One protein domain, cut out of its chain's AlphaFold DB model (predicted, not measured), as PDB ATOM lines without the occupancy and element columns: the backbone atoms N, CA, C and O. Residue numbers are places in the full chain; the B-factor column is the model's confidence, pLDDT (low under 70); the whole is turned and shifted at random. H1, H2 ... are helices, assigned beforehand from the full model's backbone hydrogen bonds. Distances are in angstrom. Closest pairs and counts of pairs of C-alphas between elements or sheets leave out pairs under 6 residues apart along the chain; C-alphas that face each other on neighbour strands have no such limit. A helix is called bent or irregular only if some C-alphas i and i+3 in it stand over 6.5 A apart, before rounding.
ATOM      1  N   ALA A  40      35.230  69.914  -7.642       76.38
ATOM      2  CA  ALA A  40      34.787  68.577  -7.267       76.38
ATOM      3  C   ALA A  40      35.327  67.483  -8.207       76.38
ATOM      4  O   ALA A  40      35.811  66.450  -7.737       76.38
ATOM      5  N   CYS A  41      35.303  67.717  -9.524       77.62
ATOM      6  CA  CYS A  41      35.806  66.771 -10.523       77.62
ATOM      7  C   CYS A  41      37.327  66.586 -10.398       77.62
ATOM      8  O   CYS A  41      37.828  65.459 -10.348       77.62
ATOM      9  N   ARG A  42      38.063  67.694 -10.227       81.06
ATOM     10  CA  ARG A  42      39.515  67.664  -9.995       81.06
ATOM     11  C   ARG A  42      39.870  66.901  -8.717       81.06
ATOM     12  O   ARG A  42      40.746  66.040  -8.740       81.06
ATOM     13  N   ASN A  43      39.166  67.179  -7.623       83.94
ATOM     14  CA  ASN A  43      39.368  66.510  -6.340       83.94
ATOM     15  C   ASN A  43      39.079  65.005  -6.417       83.94
ATOM     16  O   ASN A  43      39.821  64.206  -5.846       83.94
ATOM     17  N   SER A  44      38.038  64.611  -7.155       86.31
ATOM     18  CA  SER A  44      37.721  63.205  -7.412       86.31
ATOM     19  C   SER A  44      38.841  62.500  -8.185       86.31
ATOM     20  O   SER A  44      39.290  61.431  -7.775       86.31
ATOM     21  N   SER A  45      39.356  63.122  -9.252       87.50
ATOM     22  CA  SER A  45      40.460  62.562 -10.043       87.50
ATOM     23  C   SER A  45      41.745  62.407  -9.221       87.50
ATOM     24  O   SER A  45      42.354  61.337  -9.243       87.50
ATOM     25  N   ILE A  46      42.118  63.419  -8.427       88.81
ATOM     26  CA  ILE A  46      43.289  63.353  -7.534       88.81
ATOM     27  C   ILE A  46      43.134  62.211  -6.522       88.81
ATOM     28  O   ILE A  46      44.065  61.431  -6.318       88.81
ATOM     29  N   LEU A  47      41.950  62.076  -5.914       90.25
ATOM     30  CA  LEU A  47      41.667  60.999  -4.968       90.25
ATOM     31  C   LEU A  47      41.773  59.620  -5.627       90.25
ATOM     32  O   LEU A  47      42.336  58.701  -5.029       90.25
ATOM     33  N   GLN A  48      41.242  59.462  -6.842       92.38
ATOM     34  CA  GLN A  48      41.307  58.207  -7.592       92.38
ATOM     35  C   GLN A  48      42.747  57.828  -7.946       92.38
ATOM     36  O   GLN A  48      43.137  56.681  -7.722       92.38
ATOM     37  N   ASP A  49      43.547  58.779  -8.430       93.81
ATOM     38  CA  ASP A  49      44.952  58.547  -8.768       93.81
ATOM     39  C   ASP A  49      45.773  58.169  -7.524       93.81
ATOM     40  O   ASP A  49      46.444  57.135  -7.500       93.81
ATOM     41  N   ALA A  50      45.638  58.930  -6.433       93.25
ATOM     42  CA  ALA A  50      46.302  58.618  -5.166       93.25
ATOM     43  C   ALA A  50      45.884  57.238  -4.622       93.25
ATOM     44  O   ALA A  50      46.730  56.448  -4.192       93.25
ATOM     45  N   SER A  51      44.589  56.916  -4.690       94.19
ATOM     46  CA  SER A  51      44.052  55.618  -4.260       94.19
ATOM     47  C   SER A  51      44.571  54.468  -5.124       94.19
ATOM     48  O   SER A  51      44.880  53.396  -4.606       94.19
ATOM     49  N   SER A  52      44.699  54.672  -6.436       96.12
ATOM     50  CA  SER A  52      45.289  53.693  -7.351       96.12
ATOM     51  C   SER A  52      46.764  53.454  -7.021       96.12
ATOM     52  O   SER A  52      47.199  52.313  -6.854       96.12
ATOM     53  N   LYS A  53      47.526  54.532  -6.805       97.06
ATOM     54  CA  LYS A  53      48.944  54.460  -6.433       97.06
ATOM     55  C   LYS A  53      49.159  53.676  -5.142       97.06
ATOM     56  O   LYS A  53      49.946  52.733  -5.143       97.06
ATOM     57  N   ILE A  54      48.436  53.990  -4.064       96.56
ATOM     58  CA  ILE A  54      48.611  53.283  -2.782       96.56
ATOM     59  C   ILE A  54      48.141  51.817  -2.848       96.56
ATOM     60  O   ILE A  54      48.748  50.953  -2.216       96.56
ATOM     61  N   LYS A  55      47.122  51.497  -3.667       96.06
ATOM     62  CA  LYS A  55      46.726  50.102  -3.953       96.06
ATOM     63  C   LYS A  55      47.857  49.307  -4.597       96.06
ATOM     64  O   LYS A  55      48.051  48.149  -4.234       96.06
ATOM     65  N   ASN A  56      48.603  49.933  -5.502       95.75
ATOM     66  CA  ASN A  56      49.688  49.292  -6.243       95.75
ATOM     67  C   ASN A  56      51.021  49.286  -5.480       95.75
ATOM     68  O   ASN A  56      51.936  48.548  -5.839       95.75
ATOM     69  N   MET A  57      51.146  50.057  -4.396       96.75
ATOM     70  CA  MET A  57      52.311  49.973  -3.518       96.75
ATOM     71  C   MET A  57      52.373  48.606  -2.840       96.75
ATOM     72  O   MET A  57      51.408  48.158  -2.212       96.75
ATOM     73  N   ARG A  58      53.550  47.976  -2.886       94.94
ATOM     74  CA  ARG A  58      53.810  46.700  -2.205       94.94
ATOM     75  C   ARG A  58      53.597  46.801  -0.690       94.94
ATOM     76  O   ARG A  58      53.068  45.879  -0.081       94.94
ATOM     77  N   PHE A  59      53.950  47.936  -0.092       96.50
ATOM     78  CA  PHE A  59      53.763  48.217   1.327       96.50
ATOM     79  C   PHE A  59      53.481  49.706   1.552       96.50
ATOM     80  O   PHE A  59      54.038  50.552   0.860       96.50
ATOM     81  N   PHE A  60      52.654  50.002   2.552       97.19
ATOM     82  CA  PHE A  60      52.539  51.311   3.183       97.19
ATOM     83  C   PHE A  60      52.163  51.102   4.657       97.19
ATOM     84  O   PHE A  60      51.552  50.087   5.004       97.19
ATOM     85  N   GLY A  61      52.556  52.042   5.513       94.31
ATOM     86  CA  GLY A  61      52.277  52.015   6.948       94.31
ATOM     87  C   GLY A  61      51.366  53.158   7.377       94.31
ATOM     88  O   GLY A  61      51.251  54.165   6.682       94.31
ATOM     89  N   LEU A  62      50.750  52.996   8.544       90.38
ATOM     90  CA  LEU A  62      49.984  54.027   9.236       90.38
ATOM     91  C   LEU A  62      50.721  54.421  10.512       90.38
ATOM     92  O   LEU A  62      51.112  53.555  11.298       90.38
ATOM     93  N   VAL A  63      50.895  55.724  10.729       86.94
ATOM     94  CA  VAL A  63      51.638  56.248  11.885       86.94
ATOM     95  C   VAL A  63      50.912  55.911  13.187       86.94
ATOM     96  O   VAL A  63      51.539  55.478  14.148       86.94
ATOM     97  N   GLU A  64      49.582  56.013  13.196       83.00
ATOM     98  CA  GLU A  64      48.730  55.659  14.334       83.00
ATOM     99  C   GLU A  64      48.716  54.152  14.649       83.00
ATOM    100  O   GLU A  64      48.245  53.736  15.704       83.00
ATOM    101  N   ARG A  65      49.220  53.316  13.732       86.44
ATOM    102  CA  ARG A  65      49.325  51.857  13.873       86.44
ATOM    103  C   ARG A  65      50.729  51.386  13.524       86.44
ATOM    104  O   ARG A  65      50.919  50.459  12.730       86.44
ATOM    105  N   TYR A  66      51.710  52.051  14.119       87.06
ATOM    106  CA  TYR A  66      53.124  51.817  13.867       87.06
ATOM    107  C   TYR A  66      53.518  50.342  14.031       87.06
ATOM    108  O   TYR A  66      54.137  49.774  13.133       87.06
ATOM    109  N   GLU A  67      53.101  49.673  15.110       86.19
ATOM    110  CA  GLU A  67      53.503  48.280  15.334       86.19
ATOM    111  C   GLU A  67      52.872  47.324  14.320       86.19
ATOM    112  O   GLU A  67      53.569  46.470  13.780       86.19
ATOM    113  N   ASP A  68      51.583  47.486  13.996       88.94
ATOM    114  CA  ASP A  68      50.947  46.680  12.944       88.94
ATOM    115  C   ASP A  68      51.617  46.942  11.578       88.94
ATOM    116  O   ASP A  68      51.744  46.022  10.769       88.94
ATOM    117  N   SER A  69      52.097  48.168  11.338       93.06
ATOM    118  CA  SER A  69      52.835  48.535  10.121       93.06
ATOM    119  C   SER A  69      54.192  47.840  10.052       93.06
ATOM    120  O   SER A  69      54.560  47.339   8.992       93.06
ATOM    121  N   LEU A  70      54.915  47.738  11.171       89.50
ATOM    122  CA  LEU A  70      56.165  46.978  11.249       89.50
ATOM    123  C   LEU A  70      55.945  45.475  11.032       89.50
ATOM    124  O   LEU A  70      56.722  44.837  10.317       89.50
ATOM    125  N   CYS A  71      54.882  44.907  11.611       89.50
ATOM    126  CA  CYS A  71      54.537  43.499  11.409       89.50
ATOM    127  C   CYS A  71      54.200  43.224   9.935       89.50
ATOM    128  O   CYS A  71      54.742  42.294   9.336       89.50
ATOM    129  N   LEU A  72      53.375  44.082   9.321       92.75
ATOM    130  CA  LEU A  72      53.024  43.971   7.906       92.75
ATOM    131  C   LEU A  72      54.245  44.150   6.999       92.75
ATOM    132  O   LEU A  72      54.408  43.385   6.052       92.75
ATOM    133  N   PHE A  73      55.129  45.108   7.296       92.94
ATOM    134  CA  PHE A  73      56.388  45.272   6.570       92.94
ATOM    135  C   PHE A  73      57.202  43.980   6.609       92.94
ATOM    136  O   PHE A  73      57.653  43.485   5.572       92.94
ATOM    137  N   SER A  74      57.358  43.419   7.810       89.50
ATOM    138  CA  SER A  74      58.181  42.232   8.014       89.50
ATOM    139  C   SER A  74      57.633  41.029   7.252       89.50
ATOM    140  O   SER A  74      58.400  40.298   6.627       89.50
ATOM    141  N   HIS A  75      56.305  40.885   7.216       89.75
ATOM    142  CA  HIS A  75      55.611  39.883   6.405       89.75
ATOM    143  C   HIS A  75      55.856  40.078   4.902       89.75
ATOM    144  O   HIS A  75      56.305  39.160   4.219       89.75
ATOM    145  N   VAL A  76      55.617  41.289   4.388       92.31
ATOM    146  CA  VAL A  76      55.683  41.606   2.949       92.31
ATOM    147  C   VAL A  76      57.091  41.459   2.370       92.31
ATOM    148  O   VAL A  76      57.252  41.034   1.220       92.31
ATOM    149  N   PHE A  77      58.117  41.832   3.133       90.25
ATOM    150  CA  PHE A  77      59.510  41.780   2.681       90.25
ATOM    151  C   PHE A  77      60.277  40.573   3.202       90.25
ATOM    152  O   PHE A  77      61.438  40.409   2.836       90.25
ATOM    153  N   SER A  78      59.651  39.729   4.027       86.38
ATOM    154  CA  SER A  78      60.311  38.577   4.648       86.38
ATOM    155  C   SER A  78      61.597  38.974   5.397       86.38
ATOM    156  O   SER A  78      62.573  38.224   5.451       86.38
ATOM    157  N   ARG A  79      61.602  40.180   5.980       83.06
ATOM    158  CA  ARG A  79      62.728  40.778   6.710       83.06
ATOM    159  C   ARG A  79      62.263  41.202   8.088       83.06
ATOM    160  O   ARG A  79      61.261  41.892   8.201       83.06
ATOM    161  N   GLN A  80      63.005  40.846   9.124       73.12
ATOM    162  CA  GLN A  80      62.696  41.318  10.467       73.12
ATOM    163  C   GLN A  80      63.263  42.716  10.665       73.12
ATOM    164  O   GLN A  80      64.473  42.924  10.578       73.12
ATOM    165  N   ILE A  81      62.384  43.670  10.950       73.31
ATOM    166  CA  ILE A  81      62.798  44.946  11.517       73.31
ATOM    167  C   ILE A  81      62.709  44.800  13.029       73.31
ATOM    168  O   ILE A  81      61.646  44.489  13.568       73.31
ATOM    169  N   LYS A  82      63.828  45.030  13.720       69.06
ATOM    170  CA  LYS A  82      63.810  45.136  15.177       69.06
ATOM    171  C   LYS A  82      62.877  46.273  15.553       69.06
ATOM    172  O   LYS A  82      63.003  47.371  15.012       69.06
ATOM    173  N   SER A  83      61.967  46.015  16.487       65.44
ATOM    174  CA  SER A  83      61.181  47.091  17.077       65.44
ATOM    175  C   SER A  83      62.153  48.160  17.567       65.44
ATOM    176  O   SER A  83      63.010  47.887  18.410       65.44
ATOM    177  N   MET A  84      62.073  49.367  17.003       59.56
ATOM    178  CA  MET A  84      62.781  50.507  17.568       59.56
ATOM    179  C   MET A  84      62.055  50.830  18.866       59.56
ATOM    180  O   MET A  84      61.052  51.540  18.852       59.56
ATOM    181  N   LYS A  98      43.390  77.710  16.245       67.12
ATOM    182  CA  LYS A  98      42.086  78.215  16.671       67.12
ATOM    183  C   LYS A  98      41.000  77.327  16.058       67.12
ATOM    184  O   LYS A  98      41.157  76.839  14.940       67.12
ATOM    185  N   GLU A  99      39.871  77.162  16.744       59.56
ATOM    186  CA  GLU A  99      38.716  76.368  16.274       59.56
ATOM    187  C   GLU A  99      38.257  76.773  14.851       59.56
ATOM    188  O   GLU A  99      37.825  75.952  14.035       59.56
ATOM    189  N   THR A 100      38.419  78.061  14.523       62.09
ATOM    190  CA  THR A 100      38.143  78.649  13.205       62.09
ATOM    191  C   THR A 100      39.085  78.157  12.109       62.09
ATOM    192  O   THR A 100      38.667  78.033  10.959       62.09
ATOM    193  N   ASP A 101      40.339  77.865  12.449       63.91
ATOM    194  CA  ASP A 101      41.349  77.358  11.518       63.91
ATOM    195  C   ASP A 101      41.145  75.856  11.296       63.91
ATOM    196  O   ASP A 101      41.181  75.392  10.161       63.91
ATOM    197  N   ILE A 102      40.789  75.121  12.358       62.47
ATOM    198  CA  ILE A 102      40.424  73.696  12.304       62.47
ATOM    199  C   ILE A 102      39.197  73.470  11.408       62.47
ATOM    200  O   ILE A 102      39.179  72.541  10.602       62.47
ATOM    201  N   SER A 103      38.178  74.327  11.505       59.97
ATOM    202  CA  SER A 103      36.974  74.214  10.669       59.97
ATOM    203  C   SER A 103      37.266  74.484   9.188       59.97
ATOM    204  O   SER A 103      36.789  73.751   8.324       59.97
ATOM    205  N   LYS A 104      38.118  75.474   8.886       59.19
ATOM    206  CA  LYS A 104      38.561  75.769   7.512       59.19
ATOM    207  C   LYS A 104      39.450  74.661   6.937       59.19
ATOM    208  O   LYS A 104      39.290  74.313   5.770       59.19
ATOM    209  N   LEU A 105      40.325  74.063   7.748       59.47
ATOM    210  CA  LEU A 105      41.112  72.887   7.356       59.47
ATOM    211  C   LEU A 105      40.211  71.706   7.027       59.47
ATOM    212  O   LEU A 105      40.345  71.132   5.960       59.47
ATOM    213  N   ARG A 106      39.212  71.405   7.865       61.69
ATOM    214  CA  ARG A 106      38.269  70.305   7.603       61.69
ATOM    215  C   ARG A 106      37.499  70.470   6.291       61.69
ATOM    216  O   ARG A 106      37.178  69.471   5.647       61.69
ATOM    217  N   GLU A 107      37.196  71.700   5.881       59.62
ATOM    218  CA  GLU A 107      36.558  71.949   4.585       59.62
ATOM    219  C   GLU A 107      37.514  71.796   3.396       59.62
ATOM    220  O   GLU A 107      37.099  71.279   2.354       59.62
ATOM    221  N   LEU A 108      38.783  72.182   3.561       60.25
ATOM    222  CA  LEU A 108      39.834  72.060   2.544       60.25
ATOM    223  C   LEU A 108      40.389  70.626   2.430       60.25
ATOM    224  O   LEU A 108      40.762  70.192   1.341       60.25
ATOM    225  N   GLU A 109      40.350  69.849   3.510       71.88
ATOM    226  CA  GLU A 109      40.926  68.503   3.622       71.88
ATOM    227  C   GLU A 109      39.933  67.379   3.288       71.88
ATOM    228  O   GLU A 109      40.234  66.203   3.483       71.88
ATOM    229  N   LYS A 110      38.749  67.675   2.728       82.06
ATOM    230  CA  LYS A 110      37.761  66.633   2.362       82.06
ATOM    231  C   LYS A 110      38.359  65.526   1.484       82.06
ATOM    232  O   LYS A 110      37.933  64.375   1.570       82.06
ATOM    233  N   VAL A 111      39.327  65.864   0.630       84.69
ATOM    234  CA  VAL A 111      40.051  64.894  -0.208       84.69
ATOM    235  C   VAL A 111      41.004  64.045   0.626       84.69
ATOM    236  O   VAL A 111      41.011  62.824   0.487       84.69
ATOM    237  N   GLU A 112      41.770  64.673   1.512       84.56
ATOM    238  CA  GLU A 112      42.751  64.001   2.366       84.56
ATOM    239  C   GLU A 112      42.081  63.087   3.388       84.56
ATOM    240  O   GLU A 112      42.510  61.949   3.553       84.56
ATOM    241  N   ILE A 113      40.972  63.523   3.992       85.88
ATOM    242  CA  ILE A 113      40.157  62.707   4.900       85.88
ATOM    243  C   ILE A 113      39.662  61.454   4.172       85.88
ATOM    244  O   ILE A 113      39.875  60.339   4.649       85.88
ATOM    245  N   LYS A 114      39.070  61.611   2.978       88.88
ATOM    246  CA  LYS A 114      38.611  60.471   2.167       88.88
ATOM    247  C   LYS A 114      39.761  59.543   1.777       88.88
ATOM    248  O   LYS A 114      39.597  58.324   1.787       88.88
ATOM    249  N   PHE A 115      40.922  60.101   1.441       91.25
ATOM    250  CA  PHE A 115      42.110  59.314   1.129       91.25
ATOM    251  C   PHE A 115      42.619  58.543   2.352       91.25
ATOM    252  O   PHE A 115      42.927  57.358   2.237       91.25
ATOM    253  N   LEU A 116      42.653  59.169   3.529       88.31
ATOM    254  CA  LEU A 116      43.076  58.539   4.777       88.31
ATOM    255  C   LEU A 116      42.118  57.417   5.192       88.31
ATOM    256  O   LEU A 116      42.564  56.335   5.565       88.31
ATOM    257  N   GLU A 117      40.805  57.628   5.081       89.62
ATOM    258  CA  GLU A 117      39.802  56.580   5.301       89.62
ATOM    259  C   GLU A 117      39.989  55.399   4.344       89.62
ATOM    260  O   GLU A 117      39.933  54.237   4.757       89.62
ATOM    261  N   PHE A 118      40.240  55.690   3.065       93.94
ATOM    262  CA  PHE A 118      40.544  54.674   2.066       93.94
ATOM    263  C   PHE A 118      41.824  53.897   2.425       93.94
ATOM    264  O   PHE A 118      41.813  52.663   2.447       93.94
ATOM    265  N   ALA A 119      42.904  54.602   2.775       93.88
ATOM    266  CA  ALA A 119      44.177  54.011   3.175       93.88
ATOM    267  C   ALA A 119      44.031  53.131   4.425       93.88
ATOM    268  O   ALA A 119      44.563  52.021   4.450       93.88
ATOM    269  N   ARG A 120      43.250  53.567   5.424       92.69
ATOM    270  CA  ARG A 120      42.938  52.788   6.633       92.69
ATOM    271  C   ARG A 120      42.240  51.475   6.308       92.69
ATOM    272  O   ARG A 120      42.726  50.419   6.705       92.69
ATOM    273  N   LYS A 121      41.169  51.520   5.508       95.56
ATOM    274  CA  LYS A 121      40.437  50.314   5.083       95.56
ATOM    275  C   LYS A 121      41.328  49.345   4.303       95.56
ATOM    276  O   LYS A 121      41.284  48.135   4.536       95.56
ATOM    277  N   LEU A 122      42.157  49.864   3.395       96.19
ATOM    278  CA  LEU A 122      43.103  49.057   2.625       96.19
ATOM    279  C   LEU A 122      44.175  48.424   3.527       96.19
ATOM    280  O   LEU A 122      44.499  47.246   3.366       96.19
ATOM    281  N   PHE A 123      44.698  49.181   4.491       96.31
ATOM    282  CA  PHE A 123      45.666  48.694   5.471       96.31
ATOM    283  C   PHE A 123      45.067  47.584   6.342       96.31
ATOM    284  O   PHE A 123      45.670  46.523   6.480       96.31
ATOM    285  N   ASP A 124      43.847  47.776   6.852       93.31
ATOM    286  CA  ASP A 124      43.105  46.772   7.622       93.31
ATOM    287  C   ASP A 124      42.926  45.459   6.866       93.31
ATOM    288  O   ASP A 124      43.097  44.375   7.426       93.31
ATOM    289  N   MET A 125      42.569  45.546   5.584       96.81
ATOM    290  CA  MET A 125      42.436  44.377   4.723       96.81
ATOM    291  C   MET A 125      43.775  43.638   4.582       96.81
ATOM    292  O   MET A 125      43.816  42.420   4.752       96.81
ATOM    293  N   ARG A 126      44.874  44.363   4.333       96.00
ATOM    294  CA  ARG A 126      46.217  43.775   4.188       96.00
ATOM    295  C   ARG A 126      46.725  43.143   5.481       96.00
ATOM    296  O   ARG A 126      47.272  42.045   5.434       96.00
ATOM    297  N   VAL A 127      46.516  43.796   6.625       92.75
ATOM    298  CA  VAL A 127      46.879  43.248   7.942       92.75
ATOM    299  C   VAL A 127      46.102  41.964   8.221       92.75
ATOM    300  O   VAL A 127      46.713  40.963   8.575       92.75
ATOM    301  N   ARG A 128      44.777  41.954   8.013       90.44
ATOM    302  CA  ARG A 128      43.959  40.745   8.215       90.44
ATOM    303  C   ARG A 128      44.407  39.589   7.324       90.44
ATOM    304  O   ARG A 128      44.544  38.476   7.817       90.44
ATOM    305  N   HIS A 129      44.678  39.861   6.049       92.75
ATOM    306  CA  HIS A 129      45.194  38.856   5.122       92.75
ATOM    307  C   HIS A 129      46.543  38.291   5.588       92.75
ATOM    308  O   HIS A 129      46.696  37.081   5.714       92.75
ATOM    309  N   ALA A 130      47.500  39.161   5.921       91.00
ATOM    310  CA  ALA A 130      48.816  38.749   6.401       91.00
ATOM    311  C   ALA A 130      48.741  37.934   7.706       91.00
ATOM    312  O   ALA A 130      49.455  36.945   7.862       91.00
ATOM    313  N   MET A 131      47.852  38.317   8.629       87.50
ATOM    314  CA  MET A 131      47.602  37.567   9.862       87.50
ATOM    315  C   MET A 131      47.035  36.173   9.580       87.50
ATOM    316  O   MET A 131      47.503  35.208  10.182       87.50
ATOM    317  N   ALA A 132      46.070  36.055   8.661       86.94
ATOM    318  CA  ALA A 132      45.505  34.767   8.261       86.94
ATOM    319  C   ALA A 132      46.571  33.854   7.631       86.94
ATOM    320  O   ALA A 132      46.734  32.713   8.055       86.94
ATOM    321  N   GLU A 133      47.384  34.377   6.708       88.56
ATOM    322  CA  GLU A 133      48.491  33.621   6.107       88.56
ATOM    323  C   GLU A 133      49.523  33.166   7.148       88.56
ATOM    324  O   GLU A 133      50.022  32.039   7.102       88.56
ATOM    325  N   ALA A 134      49.872  34.042   8.096       85.25
ATOM    326  CA  ALA A 134      50.805  33.707   9.164       85.25
ATOM    327  C   ALA A 134      50.236  32.617  10.085       85.25
ATOM    328  O   ALA A 134      50.968  31.708  10.483       85.25
ATOM    329  N   PHE A 135      48.936  32.677  10.384       84.06
ATOM    330  CA  PHE A 135      48.229  31.662  11.159       84.06
ATOM    331  C   PHE A 135      48.229  30.299  10.459       84.06
ATOM    332  O   PHE A 135      48.628  29.304  11.062       84.06
ATOM    333  N   GLU A 136      47.876  30.251   9.174       85.44
ATOM    334  CA  GLU A 136      47.879  29.013   8.389       85.44
ATOM    335  C   GLU A 136      49.269  28.372   8.301       85.44
ATOM    336  O   GLU A 136      49.406  27.152   8.413       85.44
ATOM    337  N   ARG A 137      50.329  29.173   8.120       80.81
ATOM    338  CA  ARG A 137      51.711  28.661   8.111       80.81
ATOM    339  C   ARG A 137      52.067  27.995   9.436       80.81
ATOM    340  O   ARG A 137      52.617  26.892   9.424       80.81
ATOM    341  N   ASN A 138      51.688  28.622  10.546       77.75
ATOM    342  CA  ASN A 138      51.927  28.076  11.877       77.75
ATOM    343  C   ASN A 138      51.170  26.767  12.113       77.75
ATOM    344  O   ASN A 138      51.754  25.835  12.656       77.75
ATOM    345  N   GLN A 139      49.915  26.652  11.661       79.19
ATOM    346  CA  GLN A 139      49.171  25.387  11.746       79.19
ATOM    347  C   GLN A 139      49.861  24.241  10.994       79.19
ATOM    348  O   GLN A 139      49.765  23.087  11.394       79.19
ATOM    349  N   ARG A 140      50.610  24.553   9.929       84.19
ATOM    350  CA  ARG A 140      51.412  23.580   9.167       84.19
ATOM    351  C   ARG A 140      52.764  23.260   9.819       84.19
ATOM    352  O   ARG A 140      53.623  22.680   9.159       84.19
ATOM    353  N   GLY A 141      53.002  23.694  11.059       79.69
ATOM    354  CA  GLY A 141      54.273  23.512  11.766       79.69
ATOM    355  C   GLY A 141      55.432  24.331  11.190       79.69
ATOM    356  O   GLY A 141      56.575  24.167  11.612       79.69
ATOM    357  N   LYS A 142      55.167  25.224  10.229       75.31
ATOM    358  CA  LYS A 142      56.163  26.158   9.705       75.31
ATOM    359  C   LYS A 142      56.074  27.417  10.549       75.31
ATOM    360  O   LYS A 142      55.157  28.213  10.352       75.31
ATOM    361  N   SER A 143      57.002  27.587  11.492       68.00
ATOM    362  CA  SER A 143      57.082  28.825  12.262       68.00
ATOM    363  C   SER A 143      57.166  29.996  11.287       68.00
ATOM    364  O   SER A 143      58.054  30.059  10.439       68.00
ATOM    365  N   SER A 144      56.192  30.901  11.345       68.31
ATOM    366  CA  SER A 144      56.274  32.146  10.595       68.31
ATOM    367  C   SER A 144      57.263  33.049  11.328       68.31
ATOM    368  O   SER A 144      56.918  33.563  12.396       68.31
ATOM    369  N   PRO A 145      58.471  33.305  10.788       64.25
ATOM    370  CA  PRO A 145      59.449  34.165  11.456       64.25
ATOM    371  C   PRO A 145      58.991  35.635  11.486       64.25
ATOM    372  O   PRO A 145      59.692  36.492  12.012       64.25
ATOM    373  N   TYR A 146      57.823  35.943  10.915       66.56
ATOM    374  CA  TYR A 146      57.260  37.286  10.812       66.56
ATOM    375  C   TYR A 146      55.978  37.455  11.633       66.56
ATOM    376  O   TYR A 146      55.395  38.539  11.618       66.56
ATOM    377  N   LEU A 147      55.527  36.416  12.356       68.06
ATOM    378  CA  LEU A 147      54.432  36.580  13.307       68.06
ATOM    379  C   LEU A 147      54.950  37.389  14.498       68.06
ATOM    380  O   LEU A 147      55.542  36.858  15.435       68.06
ATOM    381  N   CYS A 148      54.741  38.700  14.450       74.56
ATOM    382  CA  CYS A 148      55.089  39.554  15.569       74.56
ATOM    383  C   CYS A 148      54.223  39.201  16.786       74.56
ATOM    384  O   CYS A 148      53.053  38.827  16.649       74.56
ATOM    385  N   LYS A 149      54.785  39.373  17.987       74.88
ATOM    386  CA  LYS A 149      54.119  39.056  19.260       74.88
ATOM    387  C   LYS A 149      52.694  39.621  19.338       74.88
ATOM    388  O   LYS A 149      51.770  38.893  19.663       74.88
ATOM    389  N   ARG A 150      52.489  40.871  18.907       76.81
ATOM    390  CA  ARG A 150      51.170  41.526  18.894       76.81
ATOM    391  C   ARG A 150      50.128  40.794  18.042       76.81
ATOM    392  O   ARG A 150      48.959  40.755  18.414       76.81
ATOM    393  N   TRP A 151      50.516  40.251  16.887       83.12
ATOM    394  CA  TRP A 151      49.602  39.458  16.058       83.12
ATOM    395  C   TRP A 151      49.341  38.092  16.685       83.12
ATOM    396  O   TRP A 151      48.200  37.644  16.671       83.12
ATOM    397  N   ALA A 152      50.357  37.474  17.293       78.31
ATOM    398  CA  ALA A 152      50.191  36.237  18.055       78.31
ATOM    399  C   ALA A 152      49.212  36.412  19.227       78.31
ATOM    400  O   ALA A 152      48.314  35.592  19.397       78.31
ATOM    401  N   ASP A 153      49.342  37.510  19.978       79.50
ATOM    402  CA  ASP A 153      48.462  37.868  21.092       79.50
ATOM    403  C   ASP A 153      47.020  38.081  20.611       79.50
ATOM    404  O   ASP A 153      46.092  37.493  21.159       79.50
ATOM    405  N   LYS A 154      46.824  38.857  19.531       81.38
ATOM    406  CA  LYS A 154      45.498  39.081  18.919       81.38
ATOM    407  C   LYS A 154      44.831  37.787  18.445       81.38
ATOM    408  O   LYS A 154      43.608  37.718  18.416       81.38
ATOM    409  N   LEU A 155      45.621  36.795  18.043       76.50
ATOM    410  CA  LEU A 155      45.135  35.487  17.601       76.50
ATOM    411  C   LEU A 155      45.007  34.474  18.754       76.50
ATOM    412  O   LEU A 155      44.608  33.341  18.508       76.50
ATOM    413  N   GLY A 156      45.352  34.847  19.993       75.12
ATOM    414  CA  GLY A 156      45.288  33.953  21.157       75.12
ATOM    415  C   GLY A 156      46.345  32.842  21.164       75.12
ATOM    416  O   GLY A 156      46.161  31.821  21.818       75.12
TER     417      GLY A 156
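AT A GLANCE: This is residues 40 to 84 and 98 to 156 of the 201 residues of the protein "Hypothetical protein" of Amorphochlora amoebiformis (UniProt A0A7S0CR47). From the first printed residue, H1 runs side by side with the first part of a long helix, H4, the spine of the model; H2 crosses H4 further along, and short H5 packs on H2. H3 sticks out at the start of H4, making a corner with it. The printed part has 104 residues with five named helices, H1 to H5 in chain order, and no named strand: all helix. It is loose, radius of gyration of the C-alphas 17.4 A, and elongated, spanning 55 by 30 by 22 A.

HOW THE PARTS SIT: Start at H1, residues 40 to 56: it touches residues 111 to 122 of H4, residues 110 to 139, at a shallow tilt of 19 degrees, the same way; the closest C-alphas, of Leu 47 and Phe 115, are 6.3 A apart. H2, residues 63 to 77, touches residues 126 to 130 of H4 at a steep tilt of 47 degrees, closest at the C-alphas of Leu 72 and Val 127, 6.2 A. H2 is irregular, with C-alphas 64 and 67 8.8 A apart. H3, residues 99 to 108, and H4 meet only through their link. With residues 67 to 71, H2 touches H5, residues 149 to 154, only just about perpendicular at 72 degrees; the closest C-alphas, of Asp 68 and Arg 150, are 7.9 A apart. Every O i to N i+4 pair is within hydrogen-bond range in H1, H3, H4 and H5, and 9 of 11 in H2.

IN THESE COORDINATES: Find C-alpha 40 at (34.787, 68.577, -7.267), where H1 begins its 24.4 A. H2 spans 18.9 A and H3 14.4 A. H4 runs 43.8 A to C-alpha 139 at (49.171, 25.387, 11.746). H5, 8.6 A, ends at C-alpha 154 at (45.498, 39.081, 18.919).

THE WHOLE: Residues 85 to 97 are not printed; C-alphas 84 and 98 are 34.6 A apart across this cut. Residues 98 to 109 stand free. No link printed whole is long. Confidence is under 70 at residues 82 to 84, 98 to 108 and 143 to 147.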